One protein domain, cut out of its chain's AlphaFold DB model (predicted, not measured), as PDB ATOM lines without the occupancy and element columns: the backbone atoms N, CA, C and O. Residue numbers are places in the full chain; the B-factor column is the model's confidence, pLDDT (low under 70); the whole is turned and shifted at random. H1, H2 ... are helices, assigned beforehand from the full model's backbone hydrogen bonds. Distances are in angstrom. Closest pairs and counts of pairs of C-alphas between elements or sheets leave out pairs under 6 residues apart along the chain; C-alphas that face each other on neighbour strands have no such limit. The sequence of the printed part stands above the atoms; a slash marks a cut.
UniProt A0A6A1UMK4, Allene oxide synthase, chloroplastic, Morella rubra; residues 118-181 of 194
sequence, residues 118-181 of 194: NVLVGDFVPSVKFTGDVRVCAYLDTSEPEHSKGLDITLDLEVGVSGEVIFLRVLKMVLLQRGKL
ATOM      1  N   ASN A 118     216.330 235.527 254.023       94.69
ATOM      2  CA  ASN A 118     215.658 236.813 253.823       94.69
ATOM      3  C   ASN A 118     216.562 238.077 253.793       94.69
ATOM      4  O   ASN A 118     216.038 239.178 253.916       94.69
ATOM      5  N   VAL A 119     217.881 237.961 253.586       93.44
ATOM      6  CA  VAL A 119     218.823 239.106 253.700       93.44
ATOM      7  C   VAL A 119     219.440 239.593 252.382       93.44
ATOM      8  O   VAL A 119     220.349 240.423 252.405       93.44
ATOM      9  N   LEU A 120     218.964 239.117 251.224       91.75
ATOM     10  CA  LEU A 120     219.561 239.421 249.909       91.75
ATOM     11  C   LEU A 120     219.781 240.922 249.663       91.75
ATOM     12  O   LEU A 120     220.801 241.320 249.104       91.75
ATOM     13  N   VAL A 121     218.828 241.757 250.083       88.69
ATOM     14  CA  VAL A 121     218.880 243.222 249.932       88.69
ATOM     15  C   VAL A 121     218.904 243.941 251.288       88.69
ATOM     16  O   VAL A 121     218.443 245.075 251.414       88.69
ATOM     17  N   GLY A 122     219.459 243.281 252.309       88.50
ATOM     18  CA  GLY A 122     219.436 243.728 253.704       88.50
ATOM     19  C   GLY A 122     218.165 243.287 254.431       88.50
ATOM     20  O   GLY A 122     217.527 242.321 254.032       88.50
ATOM     21  N   ASP A 123     217.770 244.015 255.480       88.31
ATOM     22  CA  ASP A 123     216.585 243.711 256.311       88.31
ATOM     23  C   ASP A 123     215.241 244.047 255.624       88.31
ATOM     24  O   ASP A 123     214.230 244.347 256.254       88.31
ATOM     25  N   PHE A 124     215.224 244.055 254.293       90.44
ATOM     26  CA  PHE A 124     214.034 244.282 253.492       90.44
ATOM     27  C   PHE A 124     213.792 243.081 252.584       90.44
ATOM     28  O   PHE A 124     214.669 242.664 251.836       90.44
ATOM     29  N   VAL A 125     212.562 242.569 252.604       91.31
ATOM     30  CA  VAL A 125     212.126 241.485 251.722       91.31
ATOM     31  C   VAL A 125     211.005 242.017 250.830       91.31
ATOM     32  O   VAL A 125     209.967 242.442 251.349       91.31
ATOM     33  N   PRO A 126     211.175 242.014 249.496       90.44
ATOM     34  CA  PRO A 126     210.094 242.321 248.572       90.44
ATOM     35  C   PRO A 126     208.915 241.357 248.747       90.44
ATOM     36  O   PRO A 126     209.079 240.202 249.131       90.44
ATOM     37  N   SER A 127     207.708 241.820 248.422       92.56
ATOM     38  CA  SER A 127     206.515 240.969 248.465       92.56
ATOM     39  C   SER A 127     206.669 239.745 247.556       92.56
ATOM     40  O   SER A 127     206.968 239.894 246.371       92.56
ATOM     41  N   VAL A 128     206.351 238.555 248.077       95.50
ATOM     42  CA  VAL A 128     206.337 237.298 247.300       95.50
ATOM     43  C   VAL A 128     205.329 237.310 246.148       95.50
ATOM     44  O   VAL A 128     205.437 236.520 245.217       95.50
ATOM     45  N   LYS A 129     204.389 238.264 246.133       96.19
ATOM     46  CA  LYS A 129     203.474 238.471 244.999       96.19
ATOM     47  C   LYS A 129     204.208 238.806 243.698       96.19
ATOM     48  O   LYS A 129     203.687 238.538 242.624       96.19
ATOM     49  N   PHE A 130     205.408 239.384 243.783       93.75
ATOM     50  CA  PHE A 130     206.245 239.651 242.608       93.75
ATOM     51  C   PHE A 130     206.963 238.399 242.086       93.75
ATOM     52  O   PHE A 130     207.535 238.434 241.003       93.75
ATOM     53  N   THR A 131     206.924 237.301 242.839       93.75
ATOM     54  CA  THR A 131     207.616 236.041 242.547       93.75
ATOM     55  C   THR A 131     206.656 234.848 242.552       93.75
ATOM     56  O   THR A 131     207.067 233.719 242.806       93.75
ATOM     57  N   GLY A 132     205.368 235.088 242.273       94.56
ATOM     58  CA  GLY A 132     204.357 234.032 242.159       94.56
ATOM     59  C   GLY A 132     204.002 233.360 243.486       94.56
ATOM     60  O   GLY A 132     203.776 232.157 243.512       94.56
ATOM     61  N   ASP A 133     204.001 234.124 244.582       95.62
ATOM     62  CA  ASP A 133     203.754 233.656 245.954       95.62
ATOM     63  C   ASP A 133     204.786 232.636 246.473       95.62
ATOM     64  O   ASP A 133     204.571 231.962 247.479       95.62
ATOM     65  N   VAL A 134     205.956 232.580 245.829       93.19
ATOM     66  CA  VAL A 134     207.090 231.739 246.222       93.19
ATOM     67  C   VAL A 134     208.252 232.610 246.676       93.19
ATOM     68  O   VAL A 134     208.558 233.642 246.074       93.19
ATOM     69  N   ARG A 135     208.951 232.184 247.729       94.44
ATOM     70  CA  ARG A 135     210.218 232.793 248.126       94.44
ATOM     71  C   ARG A 135     211.350 232.177 247.312       94.44
ATOM     72  O   ARG A 135     211.654 230.999 247.451       94.44
ATOM     73  N   VAL A 136     211.954 232.988 246.451       93.88
ATOM     74  CA  VAL A 136     213.006 232.533 245.536       93.88
ATOM     75  C   VAL A 136     214.276 232.112 246.279       93.88
ATOM     76  O   VAL A 136     214.556 232.617 247.368       93.88
ATOM     77  N   CYS A 137     215.069 231.240 245.644       94.12
ATOM     78  CA  CYS A 137     216.282 230.632 246.206       94.12
ATOM     79  C   CYS A 137     217.240 231.641 246.856       94.12
ATOM     80  O   CYS A 137     217.804 231.362 247.905       94.12
ATOM     81  N   ALA A 138     217.371 232.842 246.284       93.06
ATOM     82  CA  ALA A 138     218.255 233.891 246.794       93.06
ATOM     83  C   ALA A 138     217.863 234.460 248.179       93.06
ATOM     84  O   ALA A 138     218.657 235.173 248.785       93.06
ATOM     85  N   TYR A 139     216.653 234.178 248.676       95.25
ATOM     86  CA  TYR A 139     216.209 234.531 250.034       95.25
ATOM     87  C   TYR A 139     216.134 233.316 250.975       95.25
ATOM     88  O   TYR A 139     215.695 233.471 252.118       95.25
ATOM     89  N   LEU A 140     216.503 232.123 250.507       95.94
ATOM     90  CA  LEU A 140     216.516 230.906 251.312       95.94
ATOM     91  C   LEU A 140     217.879 230.727 251.973       95.94
ATOM     92  O   LEU A 140     218.912 230.986 251.360       95.94
ATOM     93  N   ASP A 141     217.875 230.270 253.220       95.56
ATOM     94  CA  ASP A 141     219.104 229.868 253.898       95.56
ATOM     95  C   ASP A 141     219.574 228.479 253.432       95.56
ATOM     96  O   ASP A 141     218.766 227.660 252.992       95.56
ATOM     97  N   THR A 142     220.868 228.172 253.567       94.31
ATOM     98  CA  THR A 142     221.414 226.850 253.203       94.31
ATOM     99  C   THR A 142     220.859 225.709 254.051       94.31
ATOM    100  O   THR A 142     220.918 224.557 253.629       94.31
ATOM    101  N   SER A 143     220.323 226.007 255.236       94.50
ATOM    102  CA  SER A 143     219.615 225.032 256.072       94.50
ATOM    103  C   SER A 143     218.232 224.649 255.527       94.50
ATOM    104  O   SER A 143     217.662 223.642 255.950       94.50
ATOM    105  N   GLU A 144     217.677 225.414 254.581       95.44
ATOM    106  CA  GLU A 144     216.366 225.147 253.996       95.44
ATOM    107  C   GLU A 144     216.492 224.173 252.809       95.44
ATOM    108  O   GLU A 144     217.205 224.456 251.849       95.44
ATOM    109  N   PRO A 145     215.755 223.044 252.784       93.88
ATOM    110  CA  PRO A 145     215.908 222.024 251.737       93.88
ATOM    111  C   PRO A 145     215.521 222.514 250.334       93.88
ATOM    112  O   PRO A 145     215.910 221.925 249.326       93.88
ATOM    113  N   GLU A 146     214.729 223.582 250.248       93.38
ATOM    114  CA  GLU A 146     214.372 224.241 248.991       93.38
ATOM    115  C   GLU A 146     215.554 225.004 248.373       93.38
ATOM    116  O   GLU A 146     215.612 225.121 247.149       93.38
ATOM    117  N   HIS A 147     216.522 225.454 249.183       94.81
ATOM    118  CA  HIS A 147     217.729 226.129 248.700       94.81
ATOM    119  C   HIS A 147     218.568 225.187 247.831       94.81
ATOM    120  O   HIS A 147     218.893 225.528 246.696       94.81
ATOM    121  N   SER A 148     218.868 223.977 248.321       93.06
ATOM    122  CA  SER A 148     219.644 222.985 247.562       93.06
ATOM    123  C   SER A 148     218.975 222.637 246.235       93.06
ATOM    124  O   SER A 148     219.618 222.681 245.196       93.06
ATOM    125  N   LYS A 149     217.656 222.405 246.244       92.19
ATOM    126  CA  LYS A 149     216.894 222.108 245.020       92.19
ATOM    127  C   LYS A 149     216.951 223.253 244.008       92.19
ATOM    128  O   LYS A 149     217.123 223.009 242.820       92.19
ATOM    129  N   GLY A 150     216.774 224.494 244.467       86.94
ATOM    130  CA  GLY A 150     216.829 225.671 243.599       86.94
ATOM    131  C   GLY A 150     218.217 225.889 242.992       86.94
ATOM    132  O   GLY A 150     218.329 226.249 241.817       86.94
ATOM    133  N   LEU A 151     219.266 225.626 243.773       90.69
ATOM    134  CA  LEU A 151     220.647 225.697 243.311       90.69
ATOM    135  C   LEU A 151     220.959 224.606 242.277       90.69
ATOM    136  O   LEU A 151     221.481 224.938 241.216       90.69
ATOM    137  N   ASP A 152     220.581 223.353 242.535       91.19
ATOM    138  CA  ASP A 152     220.826 222.221 241.628       91.19
ATOM    139  C   ASP A 152     220.224 222.472 240.239       91.19
ATOM    140  O   ASP A 152     220.910 222.342 239.229       91.19
ATOM    141  N   ILE A 153     218.974 222.946 240.183       89.75
ATOM    142  CA  ILE A 153     218.305 223.294 238.919       89.75
ATOM    143  C   ILE A 153     219.088 224.376 238.163       89.75
ATOM    144  O   ILE A 153     219.221 224.315 236.942       89.75
ATOM    145  N   THR A 154     219.600 225.377 238.878       87.31
ATOM    146  CA  THR A 154     220.359 226.477 238.268       87.31
ATOM    147  C   THR A 154     221.675 225.971 237.671       87.31
ATOM    148  O   THR A 154     222.017 226.336 236.546       87.31
ATOM    149  N   LEU A 155     222.382 225.096 238.392       89.88
ATOM    150  CA  LEU A 155     223.637 224.498 237.936       89.88
ATOM    151  C   LEU A 155     223.427 223.559 236.740       89.88
ATOM    152  O   LEU A 155     224.185 223.630 235.772       89.88
ATOM    153  N   ASP A 156     222.380 222.734 236.761       86.56
ATOM    154  CA  ASP A 156     222.043 221.834 235.652       86.56
ATOM    155  C   ASP A 156     221.746 222.603 234.359       86.56
ATOM    156  O   ASP A 156     222.183 222.206 233.276       86.56
ATOM    157  N   LEU A 157     221.046 223.738 234.459       83.94
ATOM    158  CA  LEU A 157     220.786 224.612 233.316       83.94
ATOM    159  C   LEU A 157     222.079 225.215 232.753       83.94
ATOM    160  O   LEU A 157     222.264 225.240 231.535       83.94
ATOM    161  N   GLU A 158     222.990 225.669 233.613       78.25
ATOM    162  CA  GLU A 158     224.270 226.236 233.182       78.25
ATOM    163  C   GLU A 158     225.153 225.187 232.486       78.25
ATOM    164  O   GLU A 158     225.706 225.440 231.410       78.25
ATOM    165  N   VAL A 159     225.232 223.977 233.048       80.44
ATOM    166  CA  VAL A 159     225.965 222.853 232.450       80.44
ATOM    167  C   VAL A 159     225.324 222.416 231.134       80.44
ATOM    168  O   VAL A 159     226.045 222.177 230.165       80.44
ATOM    169  N   GLY A 160     223.993 222.355 231.062       75.12
ATOM    170  CA  GLY A 160     223.261 222.013 229.842       75.12
ATOM    171  C   GLY A 160     223.547 222.987 228.697       75.12
ATOM    172  O   GLY A 160     223.927 222.565 227.604       75.12
ATOM    173  N   VAL A 161     223.465 224.295 228.967       70.50
ATOM    174  CA  VAL A 161     223.772 225.351 227.986       70.50
ATOM    175  C   VAL A 161     225.242 225.302 227.564       70.50
ATOM    176  O   VAL A 161     225.554 225.371 226.373       70.50
ATOM    177  N   SER A 162     226.163 225.143 228.518       71.81
ATOM    178  CA  SER A 162     227.597 225.032 228.228       71.81
ATOM    179  C   SER A 162     227.909 223.799 227.374       71.81
ATOM    180  O   SER A 162     228.630 223.893 226.380       71.81
ATOM    181  N   GLY A 163     227.306 222.652 227.695       70.56
ATOM    182  CA  GLY A 163     227.458 221.400 226.958       70.56
ATOM    183  C   GLY A 163     226.970 221.496 225.514       70.56
ATOM    184  O   GLY A 163     227.679 221.067 224.604       70.56
ATOM    185  N   GLU A 164     225.813 222.116 225.279       72.00
ATOM    186  CA  GLU A 164     225.269 222.315 223.931       72.00
ATOM    187  C   GLU A 164     226.149 223.266 223.099       72.00
ATOM    188  O   GLU A 164     226.486 222.974 221.947       72.00
ATOM    189  N   VAL A 165     226.635 224.358 223.699       71.12
ATOM    190  CA  VAL A 165     227.555 225.303 223.044       71.12
ATOM    191  C   VAL A 165     228.909 224.654 222.734       71.12
ATOM    192  O   VAL A 165     229.454 224.847 221.640       71.12
ATOM    193  N   ILE A 166     229.463 223.868 223.660       73.00
ATOM    194  CA  ILE A 166     230.713 223.124 223.452       73.00
ATOM    195  C   ILE A 166     230.520 222.074 222.357       73.00
ATOM    196  O   ILE A 166     231.343 221.998 221.445       73.00
ATOM    197  N   PHE A 167     229.423 221.315 222.384       73.69
ATOM    198  CA  PHE A 167     229.111 220.310 221.372       73.69
ATOM    199  C   PHE A 167     228.994 220.931 219.978       73.69
ATOM    200  O   PHE A 167     229.633 220.448 219.043       73.69
ATOM    201  N   LEU A 168     228.271 222.044 219.828       76.62
ATOM    202  CA  LEU A 168     228.158 222.757 218.552       76.62
ATOM    203  C   LEU A 168     229.510 223.299 218.065       76.62
ATOM    204  O   LEU A 168     229.813 223.225 216.870       76.62
ATOM    205  N   ARG A 169     230.366 223.795 218.969       74.62
ATOM    206  CA  ARG A 169     231.728 224.247 218.629       74.62
ATOM    207  C   ARG A 169     232.629 223.092 218.188       74.62
ATOM    208  O   ARG A 169     233.311 223.219 217.170       74.62
ATOM    209  N   VAL A 170     232.605 221.964 218.895       77.00
ATOM    210  CA  VAL A 170     233.381 220.759 218.555       77.00
ATOM    211  C   VAL A 170     232.879 220.146 217.247       77.00
ATOM    212  O   VAL A 170     233.681 219.854 216.361       77.00
ATOM    213  N   LEU A 171     231.564 220.031 217.064       79.06
ATOM    214  CA  LEU A 171     230.952 219.535 215.832       79.06
ATOM    215  C   LEU A 171     231.317 220.424 214.634       79.06
ATOM    216  O   LEU A 171     231.693 219.906 213.582       79.06
ATOM    217  N   LYS A 172     231.306 221.755 214.798       76.69
ATOM    218  CA  LYS A 172     231.794 222.702 213.782       76.69
ATOM    219  C   LYS A 172     233.267 222.467 213.450       76.69
ATOM    220  O   LYS A 172     233.606 222.421 212.270       76.69
ATOM    221  N   MET A 173     234.138 222.294 214.447       75.06
ATOM    222  CA  MET A 173     235.560 222.010 214.210       75.06
ATOM    223  C   MET A 173     235.765 220.692 213.454       75.06
ATOM    224  O   MET A 173     236.500 220.669 212.469       75.06
ATOM    225  N   VAL A 174     235.067 219.624 213.851       78.94
ATOM    226  CA  VAL A 174     235.139 218.311 213.191       78.94
ATOM    227  C   VAL A 174     234.621 218.381 211.750       78.94
ATOM    228  O   VAL A 174     235.218 217.793 210.845       78.94
ATOM    229  N   LEU A 175     233.534 219.114 211.497       76.50
ATOM    230  CA  LEU A 175     232.970 219.262 210.152       76.50
ATOM    231  C   LEU A 175     233.809 220.182 209.248       76.50
ATOM    232  O   LEU A 175     233.904 219.914 208.046       76.50
ATOM    233  N   LEU A 176     234.465 221.206 209.810       72.19
ATOM    234  CA  LEU A 176     235.440 222.050 209.105       72.19
ATOM    235  C   LEU A 176     236.707 221.267 208.737       72.19
ATOM    236  O   LEU A 176     237.142 221.332 207.591       72.19
ATOM    237  N   GLN A 177     237.262 220.476 209.661       69.12
ATOM    238  CA  GLN A 177     238.432 219.622 209.396       69.12
ATOM    239  C   GLN A 177     238.153 218.552 208.336       69.12
ATOM    240  O   GLN A 177     239.045 218.175 207.583       69.12
ATOM    241  N   ARG A 178     236.905 218.084 208.239       73.50
ATOM    242  CA  ARG A 178     236.470 217.125 207.215       73.50
ATOM    243  C   ARG A 178     236.132 217.767 205.863       73.50
ATOM    244  O   ARG A 178     235.670 217.059 204.974       73.50
ATOM    245  N   GLY A 179     236.333 219.079 205.699       67.44
ATOM    246  CA  GLY A 179     236.109 219.797 204.439       67.44
ATOM    247  C   GLY A 179     234.655 219.792 203.950       67.44
ATOM    248  O   GLY A 179     234.406 220.069 202.779       67.44
ATOM    249  N   LYS A 180     233.685 219.451 204.814       59.84
ATOM    250  CA  LYS A 180     232.304 219.144 204.402       59.84
ATOM    251  C   LYS A 180     231.303 220.293 204.524       59.84
ATOM    252  O   LYS A 180     230.147 220.088 204.169       59.84
ATOM    253  N   LEU A 181     231.689 221.487 204.982       52.97
ATOM    254  CA  LEU A 181     230.722 222.573 205.175       52.97
ATOM    255  C   LEU A 181     231.241 223.960 204.765       52.97
ATOM    256  O   LEU A 181     231.964 224.616 205.507       52.97
TER     257      LEU A 181
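What this domain is: This is residues 118 to 181 of the 194 residues of the protein "Allene oxide synthase, chloroplastic" of Morella rubra (UniProt A0A6A1UMK4). One long helix, H2, sticks out like a handle from a small, mostly looped head, residues 118 to 144, which holds the short helix H1. H2 makes most of the length, and residues 155 to 171 of it stand free. The printed part has 64 residues and two named helices, H1 then H2, with no named strand; the class is all helix. It is extended, with a radius of gyration of the C-alphas of 19.8 A and spans of 60 by 23 by 20 A.

How they stand to each other: H2, residues 145 to 177, has 28 of 29 O i to N i+4 pairs within hydrogen-bond range. H1, residues 128 to 131, is too short for such a pair. H1 and H2 are apart, and a long link of 13 residues joins them.

Where its parts are: H2 is 48.0 A long, from C-alpha 145 at (215.908, 222.024, 251.737) to C-alpha 177 at (238.432, 219.622, 209.396). H1 is 5.1 A long and begins at C-alpha 128 at (206.337, 237.298, 247.300).

The domain as a whole: The two C-alphas farthest apart, those of Asp 123 and Gly 179, are 60.4 A apart. The printed part has no cut. Residue 177 and residues 179 to 181 have pLDDT under 70.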